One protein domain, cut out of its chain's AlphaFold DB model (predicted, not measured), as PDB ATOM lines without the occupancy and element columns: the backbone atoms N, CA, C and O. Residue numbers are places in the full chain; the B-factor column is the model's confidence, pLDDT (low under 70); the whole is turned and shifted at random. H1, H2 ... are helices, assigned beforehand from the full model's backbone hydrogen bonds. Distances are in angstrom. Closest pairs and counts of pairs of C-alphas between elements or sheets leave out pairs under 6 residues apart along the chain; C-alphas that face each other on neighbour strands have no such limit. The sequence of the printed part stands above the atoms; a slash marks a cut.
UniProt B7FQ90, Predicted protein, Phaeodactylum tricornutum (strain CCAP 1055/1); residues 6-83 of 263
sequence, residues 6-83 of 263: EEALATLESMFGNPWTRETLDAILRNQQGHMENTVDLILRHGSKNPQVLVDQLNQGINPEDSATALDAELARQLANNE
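This is residues 6 to 83 of the 263 residues of the protein "Predicted protein" of Phaeodactylum tricornutum (strain CCAP 1055/1) (UniProt B7FQ90). Long helix H5 runs out of a small head of short helices, residues 71 to 83 sticking out as an arm. In the head H2 and H4 run side by side, with H1 and H3 packed on H2. The printed part has 78 residues with five named helices, H1 to H5 in order: all helix, loose, radius of gyration of the C-alphas 15.5 A, spans 55 by 23 by 17 A.

Find H5, residues 64 to 83, only just apart from H4, residues 51 to 59, at 8.1 A. H4 touches H2, residues 22 to 31, closest at C-alphas 51 and 24, 6.6 A. H2 touches H1, residues 6 to 15, closest at C-alphas 22 and 13, 6.6 A. H2 only just touches H3, residues 36 to 46, with 3 pairs of C-alphas within 8 A, closest 29 and 39, 6.1 A. Every helix's O i to N i+4 pairs are within hydrogen-bond range.

From C-alpha 64 at (215.223, 158.429, 207.755), H5 runs 29.2 A to C-alpha 83 at (188.054, 153.271, 217.067).

The printed part has no cut; pLDDT is under 70 at 16 residues, among them 60 to 69.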
ATOM      1  N   GLU A   6     239.505 159.687 202.174       78.81
ATOM      2  CA  GLU A   6     240.153 160.842 202.808       78.81
ATOM      3  C   GLU A   6     239.864 162.156 202.072       78.81
ATOM      4  O   GLU A   6     239.632 163.189 202.695       78.81
ATOM      5  N   GLU A   7     239.831 162.123 200.740       82.44
ATOM      6  CA  GLU A   7     239.513 163.288 199.913       82.44
ATOM      7  C   GLU A   7     238.030 163.670 200.032       82.44
ATOM      8  O   GLU A   7     237.700 164.855 200.090       82.44
ATOM      9  N   ALA A   8     237.137 162.682 200.167       81.81
ATOM     10  CA  ALA A   8     235.723 162.908 200.457       81.81
ATOM     11  C   ALA A   8     235.529 163.565 201.831       81.81
ATOM     12  O   ALA A   8     234.782 164.534 201.936       81.81
ATOM     13  N   LEU A   9     236.231 163.091 202.868       83.12
ATOM     14  CA  LEU A   9     236.177 163.698 204.201       83.12
ATOM     15  C   LEU A   9     236.719 165.126 204.212       83.12
ATOM     16  O   LEU A   9     236.064 166.005 204.765       83.12
ATOM     17  N   ALA A  10     237.860 165.377 203.566       84.12
ATOM     18  CA  ALA A  10     238.428 166.720 203.467       84.12
ATOM     19  C   ALA A  10     237.501 167.684 202.704       84.12
ATOM     20  O   ALA A  10     237.341 168.845 203.085       84.12
ATOM     21  N   THR A  11     236.844 167.195 201.648       84.56
ATOM     22  CA  THR A  11     235.859 167.973 200.884       84.56
ATOM     23  C   THR A  11     234.617 168.270 201.727       84.56
ATOM     24  O   THR A  11     234.165 169.412 201.771       84.56
ATOM     25  N   LEU A  12     234.091 167.276 202.452       82.06
ATOM     26  CA  LEU A  12     232.943 167.445 203.346       82.06
ATOM     27  C   LEU A  12     233.248 168.387 204.510       82.06
ATOM     28  O   LEU A  12     232.406 169.214 204.830       82.06
ATOM     29  N   GLU A  13     234.441 168.321 205.095       84.81
ATOM     30  CA  GLU A  13     234.894 169.240 206.146       84.81
ATOM     31  C   GLU A  13     234.998 170.685 205.623       84.81
ATOM     32  O   GLU A  13     234.634 171.635 206.317       84.81
ATOM     33  N   SER A  14     235.415 170.864 204.364       86.12
ATOM     34  CA  SER A  14     235.451 172.180 203.715       86.12
ATOM     35  C   SER A  14     234.061 172.730 203.364       86.12
ATOM     36  O   SER A  14     233.902 173.951 203.313       86.12
ATOM     37  N   MET A  15     233.075 171.872 203.072       81.50
ATOM     38  CA  MET A  15     231.701 172.278 202.730       81.50
ATOM     39  C   MET A  15     230.814 172.453 203.969       81.50
ATOM     40  O   MET A  15     229.977 173.354 204.019       81.50
ATOM     41  N   PHE A  16     231.011 171.601 204.970       73.62
ATOM     42  CA  PHE A  16     230.251 171.531 206.208       73.62
ATOM     43  C   PHE A  16     231.213 171.738 207.374       73.62
ATOM     44  O   PHE A  16     231.684 170.794 208.000       73.62
ATOM     45  N   GLY A  17     231.519 173.007 207.647       74.31
ATOM     46  CA  GLY A  17     232.247 173.394 208.852       74.31
ATOM     47  C   GLY A  17     231.388 173.269 210.119       74.31
ATOM     48  O   GLY A  17     230.336 172.623 210.131       74.31
ATOM     49  N   ASN A  18     231.817 173.937 211.197       74.06
ATOM     50  CA  ASN A  18     231.102 173.973 212.481       74.06
ATOM     51  C   ASN A  18     229.587 174.192 212.269       74.06
ATOM     52  O   ASN A  18     229.212 175.205 211.673       74.06
ATOM     53  N   PRO A  19     228.710 173.283 212.741       71.31
ATOM     54  CA  PRO A  19     228.897 172.341 213.854       71.31
ATOM     55  C   PRO A  19     229.355 170.910 213.494       71.31
ATOM     56  O   PRO A  19     229.430 170.076 214.396       71.31
ATOM     57  N   TRP A  20     229.636 170.586 212.229       74.62
ATOM     58  CA  TRP A  20     229.976 169.216 211.820       74.62
ATOM     59  C   TRP A  20     231.442 168.891 212.115       74.62
ATOM     60  O   TRP A  20     232.347 169.629 211.738       74.62
ATOM     61  N   THR A  21     231.680 167.785 212.819       81.88
ATOM     62  CA  THR A  21     233.034 167.323 213.168       81.88
ATOM     63  C   THR A  21     233.477 166.215 212.218       81.88
ATOM     64  O   THR A  21     232.644 165.444 211.728       81.88
ATOM     65  N   ARG A  22     234.790 166.082 212.000       81.25
ATOM     66  CA  ARG A  22     235.362 165.018 211.158       81.25
ATOM     67  C   ARG A  22     234.911 163.621 211.591       81.25
ATOM     68  O   ARG A  22     234.598 162.801 210.740       81.25
ATOM     69  N   GLU A  23     234.788 163.381 212.895       82.56
ATOM     70  CA  GLU A  23     234.292 162.112 213.447       82.56
ATOM     71  C   GLU A  23     232.822 161.852 213.089       82.56
ATOM     72  O   GLU A  23     232.458 160.738 212.716       82.56
ATOM     73  N   THR A  24     231.967 162.879 213.144       81.50
ATOM     74  CA  THR A  24     230.557 162.732 212.746       81.50
ATOM     75  C   THR A  24     230.405 162.491 211.247       81.50
ATOM     76  O   THR A  24     229.601 161.656 210.847       81.50
ATOM     77  N   LEU A  25     231.208 163.161 210.415       81.56
ATOM     78  CA  LEU A  25     231.212 162.952 208.966       81.56
ATOM     79  C   LEU A  25     231.740 161.555 208.603       81.56
ATOM     80  O   LEU A  25     231.167 160.907 207.732       81.56
ATOM     81  N   ASP A  26     232.752 161.057 209.322       84.75
ATOM     82  CA  ASP A  26     233.285 159.691 209.198       84.75
ATOM     83  C   ASP A  26     232.201 158.639 209.472       84.75
ATOM     84  O   ASP A  26     231.998 157.724 208.674       84.75
ATOM     85  N   ALA A  27     231.438 158.802 210.557       82.75
ATOM     86  CA  ALA A  27     230.358 157.882 210.913       82.75
ATOM     87  C   ALA A  27     229.260 157.810 209.836       82.75
ATOM     88  O   ALA A  27     228.771 156.727 209.506       82.75
ATOM     89  N   ILE A  28     228.900 158.953 209.248       80.06
ATOM     90  CA  ILE A  28     227.863 159.030 208.210       80.06
ATOM     91  C   ILE A  28     228.365 158.423 206.903       80.06
ATOM     92  O   ILE A  28     227.656 157.633 206.278       80.06
ATOM     93  N   LEU A  29     229.605 158.735 206.515       83.62
ATOM     94  CA  LEU A  29     230.195 158.220 205.284       83.62
ATOM     95  C   LEU A  29     230.346 156.692 205.328       83.62
ATOM     96  O   LEU A  29     230.124 156.026 204.315       83.62
ATOM     97  N   ARG A  30     230.679 156.123 206.497       83.50
ATOM     98  CA  ARG A  30     230.724 154.665 206.705       83.50
ATOM     99  C   ARG A  30     229.358 154.013 206.551       83.50
ATOM    100  O   ARG A  30     229.269 152.956 205.932       83.50
ATOM    101  N   ASN A  31     228.306 154.633 207.086       80.06
ATOM    102  CA  ASN A  31     226.950 154.099 206.967       80.06
ATOM    103  C   ASN A  31     226.464 154.148 205.508       80.06
ATOM    104  O   ASN A  31     225.934 153.175 204.978       80.06
ATOM    105  N   GLN A  32     226.788 155.231 204.805       77.19
ATOM    106  CA  GLN A  32     226.426 155.407 203.403       77.19
ATOM    107  C   GLN A  32     227.393 154.724 202.417       77.19
ATOM    108  O   GLN A  32     227.410 155.065 201.236       77.19
ATOM    109  N   GLN A  33     228.205 153.764 202.880       77.38
ATOM    110  CA  GLN A  33     229.120 152.953 202.059       77.38
ATOM    111  C   GLN A  33     230.123 153.776 201.223       77.38
ATOM    112  O   GLN A  33     230.565 153.346 200.160       77.38
ATOM    113  N   GLY A  34     230.485 154.976 201.682       73.81
ATOM    114  CA  GLY A  34     231.367 155.885 200.946       73.81
ATOM    115  C   GLY A  34     230.679 156.678 199.827       73.81
ATOM    116  O   GLY A  34     231.361 157.351 199.054       73.81
ATOM    117  N   HIS A  35     229.345 156.643 199.720       82.81
ATOM    118  CA  HIS A  35     228.609 157.468 198.762       82.81
ATOM    119  C   HIS A  35     228.487 158.912 199.263       82.81
ATOM    120  O   HIS A  35     227.605 159.259 200.056       82.81
ATOM    121  N   MET A  36     229.378 159.763 198.755       82.00
ATOM    122  CA  MET A  36     229.459 161.178 199.112       82.00
ATOM    123  C   MET A  36     228.159 161.937 198.810       82.00
ATOM    124  O   MET A  36     227.684 162.664 199.670       82.00
ATOM    125  N   GLU A  37     227.543 161.733 197.643       83.56
ATOM    126  CA  GLU A  37     226.311 162.439 197.239       83.56
ATOM    127  C   GLU A  37     225.164 162.197 198.228       83.56
ATOM    128  O   GLU A  37     224.560 163.136 198.739       83.56
ATOM    129  N   ASN A  38     224.952 160.935 198.600       81.88
ATOM    130  CA  ASN A  38     223.946 160.566 199.590       81.88
ATOM    131  C   ASN A  38     224.276 161.108 200.991       81.88
ATOM    132  O   ASN A  38     223.373 161.466 201.740       81.88
ATOM    133  N   THR A  39     225.563 161.175 201.349       82.00
ATOM    134  CA  THR A  39     226.012 161.749 202.629       82.00
ATOM    135  C   THR A  39     225.720 163.250 202.685       82.00
ATOM    136  O   THR A  39     225.186 163.739 203.678       82.00
ATOM    137  N   VAL A  40     226.008 163.973 201.599       82.88
ATOM    138  CA  VAL A  40     225.704 165.403 201.439       82.88
ATOM    139  C   VAL A  40     224.197 165.646 201.520       82.88
ATOM    140  O   VAL A  40     223.760 166.502 202.288       82.88
ATOM    141  N   ASP A  41     223.396 164.860 200.800       83.38
ATOM    142  CA  ASP A  41     221.933 164.955 200.840       83.38
ATOM    143  C   ASP A  41     221.378 164.709 202.245       83.38
ATOM    144  O   ASP A  41     220.453 165.396 202.682       83.38
ATOM    145  N   LEU A  42     221.953 163.759 202.986       79.38
ATOM    146  CA  LEU A  42     221.548 163.460 204.355       79.38
ATOM    147  C   LEU A  42     221.844 164.632 205.303       79.38
ATOM    148  O   LEU A  42     220.984 165.018 206.097       79.38
ATOM    149  N   ILE A  43     223.033 165.228 205.185       81.12
ATOM    150  CA  ILE A  43     223.455 166.396 205.969       81.12
ATOM    151  C   ILE A  43     222.560 167.607 205.660       81.12
ATOM    152  O   ILE A  43     222.098 168.287 206.581       81.12
ATOM    153  N   LEU A  44     222.255 167.849 204.381       83.75
ATOM    154  CA  LEU A  44     221.380 168.940 203.942       83.75
ATOM    155  C   LEU A  44     219.924 168.740 204.383       83.75
ATOM    156  O   LEU A  44     219.281 169.700 204.806       83.75
ATOM    157  N   ARG A  45     219.409 167.504 204.342       76.56
ATOM    158  CA  ARG A  45     218.056 167.166 204.821       76.56
ATOM    159  C   ARG A  45     217.909 167.337 206.328       76.56
ATOM    160  O   ARG A  45     216.845 167.749 206.792       76.56
ATOM    161  N   HIS A  46     218.939 166.990 207.099       70.31
ATOM    162  CA  HIS A  46     218.884 167.126 208.556       70.31
ATOM    163  C   HIS A  46     219.102 168.570 209.008       70.31
ATOM    164  O   HIS A  46     218.455 168.967 209.972       70.31
ATOM    165  N   GLY A  47     219.916 169.344 208.275       60.69
ATOM    166  CA  GLY A  47     219.997 170.809 208.305       60.69
ATOM    167  C   GLY A  47     220.222 171.420 209.691       60.69
ATOM    168  O   GLY A  47     219.297 171.503 210.488       60.69
ATOM    169  N   SER A  48     221.441 171.891 209.985       56.62
ATOM    170  CA  SER A  48     221.825 172.634 211.212       56.62
ATOM    171  C   SER A  48     221.517 171.971 212.570       56.62
ATOM    172  O   SER A  48     221.899 172.514 213.607       56.62
ATOM    173  N   LYS A  49     220.833 170.824 212.601       61.00
ATOM    174  CA  LYS A  49     220.554 170.041 213.805       61.00
ATOM    175  C   LYS A  49     221.844 169.426 214.328       61.00
ATOM    176  O   LYS A  49     222.769 169.160 213.564       61.00
ATOM    177  N   ASN A  50     221.885 169.205 215.642       70.56
ATOM    178  CA  ASN A  50     223.025 168.596 216.316       70.56
ATOM    179  C   ASN A  50     223.465 167.329 215.558       70.56
ATOM    180  O   ASN A  50     222.681 166.378 215.488       70.56
ATOM    181  N   PRO A  51     224.697 167.287 215.018       69.75
ATOM    182  CA  PRO A  51     225.158 166.201 214.149       69.75
ATOM    183  C   PRO A  51     225.182 164.849 214.876       69.75
ATOM    184  O   PRO A  51     225.024 163.799 214.263       69.75
ATOM    185  N   GLN A  52     225.289 164.892 216.207       69.69
ATOM    186  CA  GLN A  52     225.169 163.748 217.111       69.69
ATOM    187  C   GLN A  52     223.826 163.016 216.977       69.69
ATOM    188  O   GLN A  52     223.807 161.795 216.981       69.69
ATOM    189  N   VAL A  53     222.711 163.728 216.771       72.56
ATOM    190  CA  VAL A  53     221.374 163.106 216.674       72.56
ATOM    191  C   VAL A  53     221.255 162.250 215.417       72.56
ATOM    192  O   VAL A  53     220.642 161.186 215.436       72.56
ATOM    193  N   LEU A  54     221.852 162.711 214.319       72.44
ATOM    194  CA  LEU A  54     221.856 161.987 213.055       72.44
ATOM    195  C   LEU A  54     222.781 160.766 213.136       72.44
ATOM    196  O   LEU A  54     222.390 159.694 212.686       72.44
ATOM    197  N   VAL A  55     223.946 160.888 213.780       74.19
ATOM    198  CA  VAL A  55     224.841 159.746 214.044       74.19
ATOM    199  C   VAL A  55     224.179 158.716 214.964       74.19
ATOM    200  O   VAL A  55     224.250 157.525 214.678       74.19
ATOM    201  N   ASP A  56     223.476 159.149 216.010       75.38
ATOM    202  CA  ASP A  56     222.732 158.252 216.897       75.38
ATOM    203  C   ASP A  56     221.596 157.529 216.158       75.38
ATOM    204  O   ASP A  56     221.417 156.328 216.346       75.38
ATOM    205  N   GLN A  57     220.866 158.215 215.271       69.31
ATOM    206  CA  GLN A  57     219.835 157.599 214.422       69.31
ATOM    207  C   GLN A  57     220.419 156.596 213.418       69.31
ATOM    208  O   GLN A  57     219.879 155.503 213.245       69.31
ATOM    209  N   LEU A  58     221.553 156.934 212.802       73.19
ATOM    210  CA  LEU A  58     222.287 156.067 211.877       73.19
ATOM    211  C   LEU A  58     222.852 154.828 212.584       73.19
ATOM    212  O   LEU A  58     222.766 153.726 212.045       73.19
ATOM    213  N   ASN A  59     223.376 154.982 213.802       70.88
ATOM    214  CA  ASN A  59     223.861 153.876 214.634       70.88
ATOM    215  C   ASN A  59     222.722 152.980 215.138       70.88
ATOM    216  O   ASN A  59     222.919 151.781 215.319       70.88
ATOM    217  N   GLN A  60     221.524 153.537 215.326       68.25
ATOM    218  CA  GLN A  60     220.309 152.773 215.622       68.25
ATOM    219  C   GLN A  60     219.767 152.014 214.395       68.25
ATOM    220  O   GLN A  60     218.785 151.286 214.521       68.25
ATOM    221  N   GLY A  61     220.395 152.154 213.218       59.19
ATOM    222  CA  GLY A  61     219.964 151.500 211.979       59.19
ATOM    223  C   GLY A  61     218.651 152.056 211.428       59.19
ATOM    224  O   GLY A  61     218.006 151.414 210.604       59.19
ATOM    225  N   ILE A  62     218.236 153.236 211.895       57.06
ATOM    226  CA  ILE A  62     217.003 153.888 211.471       57.06
ATOM    227  C   ILE A  62     217.332 154.688 210.214       57.06
ATOM    228  O   ILE A  62     217.883 155.790 210.291       57.06
ATOM    229  N   ASN A  63     216.983 154.152 209.042       58.81
ATOM    230  CA  ASN A  63     216.951 154.987 207.847       58.81
ATOM    231  C   ASN A  63     215.913 156.098 208.059       58.81
ATOM    232  O   ASN A  63     214.838 155.851 208.611       58.81
ATOM    233  N   PRO A  64     216.171 157.328 207.597       56.56
ATOM    234  CA  PRO A  64     215.223 158.429 207.755       56.56
ATOM    235  C   PRO A  64     213.869 158.170 207.064       56.56
ATOM    236  O   PRO A  64     212.860 158.716 207.506       56.56
ATOM    237  N   GLU A  65     213.809 157.312 206.035       54.53
ATOM    238  CA  GLU A  65     212.540 156.850 205.439       54.53
ATOM    239  C   GLU A  65     211.796 155.843 206.330       54.53
ATOM    240  O   GLU A  65     210.573 155.922 206.477       54.53
ATOM    241  N   ASP A  66     212.525 154.954 207.005       56.22
ATOM    242  CA  ASP A  66     211.948 154.016 207.971       56.22
ATOM    243  C   ASP A  66     211.453 154.751 209.220       56.22
ATOM    244  O   ASP A  66     210.443 154.366 209.799       56.22
ATOM    245  N   SER A  67     212.098 155.857 209.606       59.56
ATOM    246  CA  SER A  67     211.679 156.687 210.741       59.56
ATOM    247  C   SER A  67     210.325 157.358 210.501       59.56
ATOM    248  O   SER A  67     209.467 157.341 211.381       59.56
ATOM    249  N   ALA A  68     210.099 157.891 209.294       59.88
ATOM    250  CA  ALA A  68     208.803 158.453 208.911       59.88
ATOM    251  C   ALA A  68     207.711 157.373 208.892       59.88
ATOM    252  O   ALA A  68     206.625 157.575 209.433       59.88
ATOM    253  N   THR A  69     208.031 156.203 208.337       65.94
ATOM    254  CA  THR A  69     207.105 155.066 208.254       65.94
ATOM    255  C   THR A  69     206.797 154.475 209.637       65.94
ATOM    256  O   THR A  69     205.660 154.099 209.912       65.94
ATOM    257  N   ALA A  70     207.780 154.435 210.542       71.88
ATOM    258  CA  ALA A  70     207.616 153.973 211.917       71.88
ATOM    259  C   ALA A  70     206.746 154.928 212.750       71.88
ATOM    260  O   ALA A  70     205.868 154.468 213.480       71.88
ATOM    261  N   LEU A  71     206.938 156.245 212.599       76.56
ATOM    262  CA  LEU A  71     206.101 157.262 213.248       76.56
ATOM    263  C   LEU A  71     204.642 157.169 212.783       76.56
ATOM    264  O   LEU A  71     203.721 157.207 213.601       76.56
ATOM    265  N   ASP A  72     204.432 156.992 211.478       75.38
ATOM    266  CA  ASP A  72     203.093 156.871 210.898       75.38
ATOM    267  C   ASP A  72     202.414 155.549 211.309       75.38
ATOM    268  O   ASP A  72     201.227 155.514 211.642       75.38
ATOM    269  N   ALA A  73     203.182 154.458 211.406       79.75
ATOM    270  CA  ALA A  73     202.698 153.172 211.905       79.75
ATOM    271  C   ALA A  73     202.272 153.221 213.387       79.75
ATOM    272  O   ALA A  73     201.279 152.583 213.761       79.75
ATOM    273  N   GLU A  74     202.976 153.976 214.238       83.06
ATOM    274  CA  GLU A  74     202.551 154.201 215.625       83.06
ATOM    275  C   GLU A  74     201.267 155.032 215.706       83.06
ATOM    276  O   GLU A  74     200.343 154.667 216.443       83.06
ATOM    277  N   LEU A  75     201.163 156.101 214.911       86.38
ATOM    278  CA  LEU A  75     199.964 156.936 214.848       86.38
ATOM    279  C   LEU A  75     198.740 156.124 214.387       86.38
ATOM    280  O   LEU A  75     197.669 156.188 215.000       86.38
ATOM    281  N   ALA A  76     198.914 155.285 213.362       83.94
ATOM    282  CA  ALA A  76     197.877 154.391 212.855       83.94
ATOM    283  C   ALA A  76     197.406 153.378 213.916       83.94
ATOM    284  O   ALA A  76     196.203 153.133 214.055       83.94
ATOM    285  N   ARG A  77     198.325 152.820 214.720       84.69
ATOM    286  CA  ARG A  77     197.965 151.930 215.841       84.69
ATOM    287  C   ARG A  77     197.164 152.648 216.927       84.69
ATOM    288  O   ARG A  77     196.230 152.056 217.475       84.69
ATOM    289  N   GLN A  78     197.486 153.904 217.233       83.31
ATOM    290  CA  GLN A  78     196.726 154.691 218.210       83.31
ATOM    291  C   GLN A  78     195.299 154.980 217.729       83.31
ATOM    292  O   GLN A  78     194.348 154.809 218.498       83.31
ATOM    293  N   LEU A  79     195.123 155.341 216.451       82.12
ATOM    294  CA  LEU A  79     193.788 155.532 215.876       82.12
ATOM    295  C   LEU A  79     192.960 154.242 215.912       82.12
ATOM    296  O   LEU A  79     191.809 154.266 216.354       82.12
ATOM    297  N   ALA A  80     193.556 153.110 215.531       80.81
ATOM    298  CA  ALA A  80     192.870 151.820 215.512       80.81
ATOM    299  C   ALA A  80     192.370 151.385 216.907       80.81
ATOM    300  O   ALA A  80     191.277 150.826 217.036       80.81
ATOM    301  N   ASN A  81     193.128 151.670 217.971       82.94
ATOM    302  CA  ASN A  81     192.712 151.372 219.348       82.94
ATOM    303  C   ASN A  81     191.570 152.284 219.836       82.94
ATOM    304  O   ASN A  81     190.654 151.821 220.527       82.94
ATOM    305  N   ASN A  82     191.580 153.561 219.441       78.69
ATOM    306  CA  ASN A  82     190.510 154.506 219.768       78.69
ATOM    307  C   ASN A  82     189.188 154.155 219.067       78.69
ATOM    308  O   ASN A  82     188.114 154.269 219.665       78.69
ATOM    309  N   GLU A  83     189.243 153.665 217.828       72.31
ATOM    310  CA  GLU A  83     188.054 153.271 217.067       72.31
ATOM    311  C   GLU A  83     187.383 152.010 217.641       72.31
ATOM    312  O   GLU A  83     186.156 151.944 217.772       72.31
TER     313      GLU A  83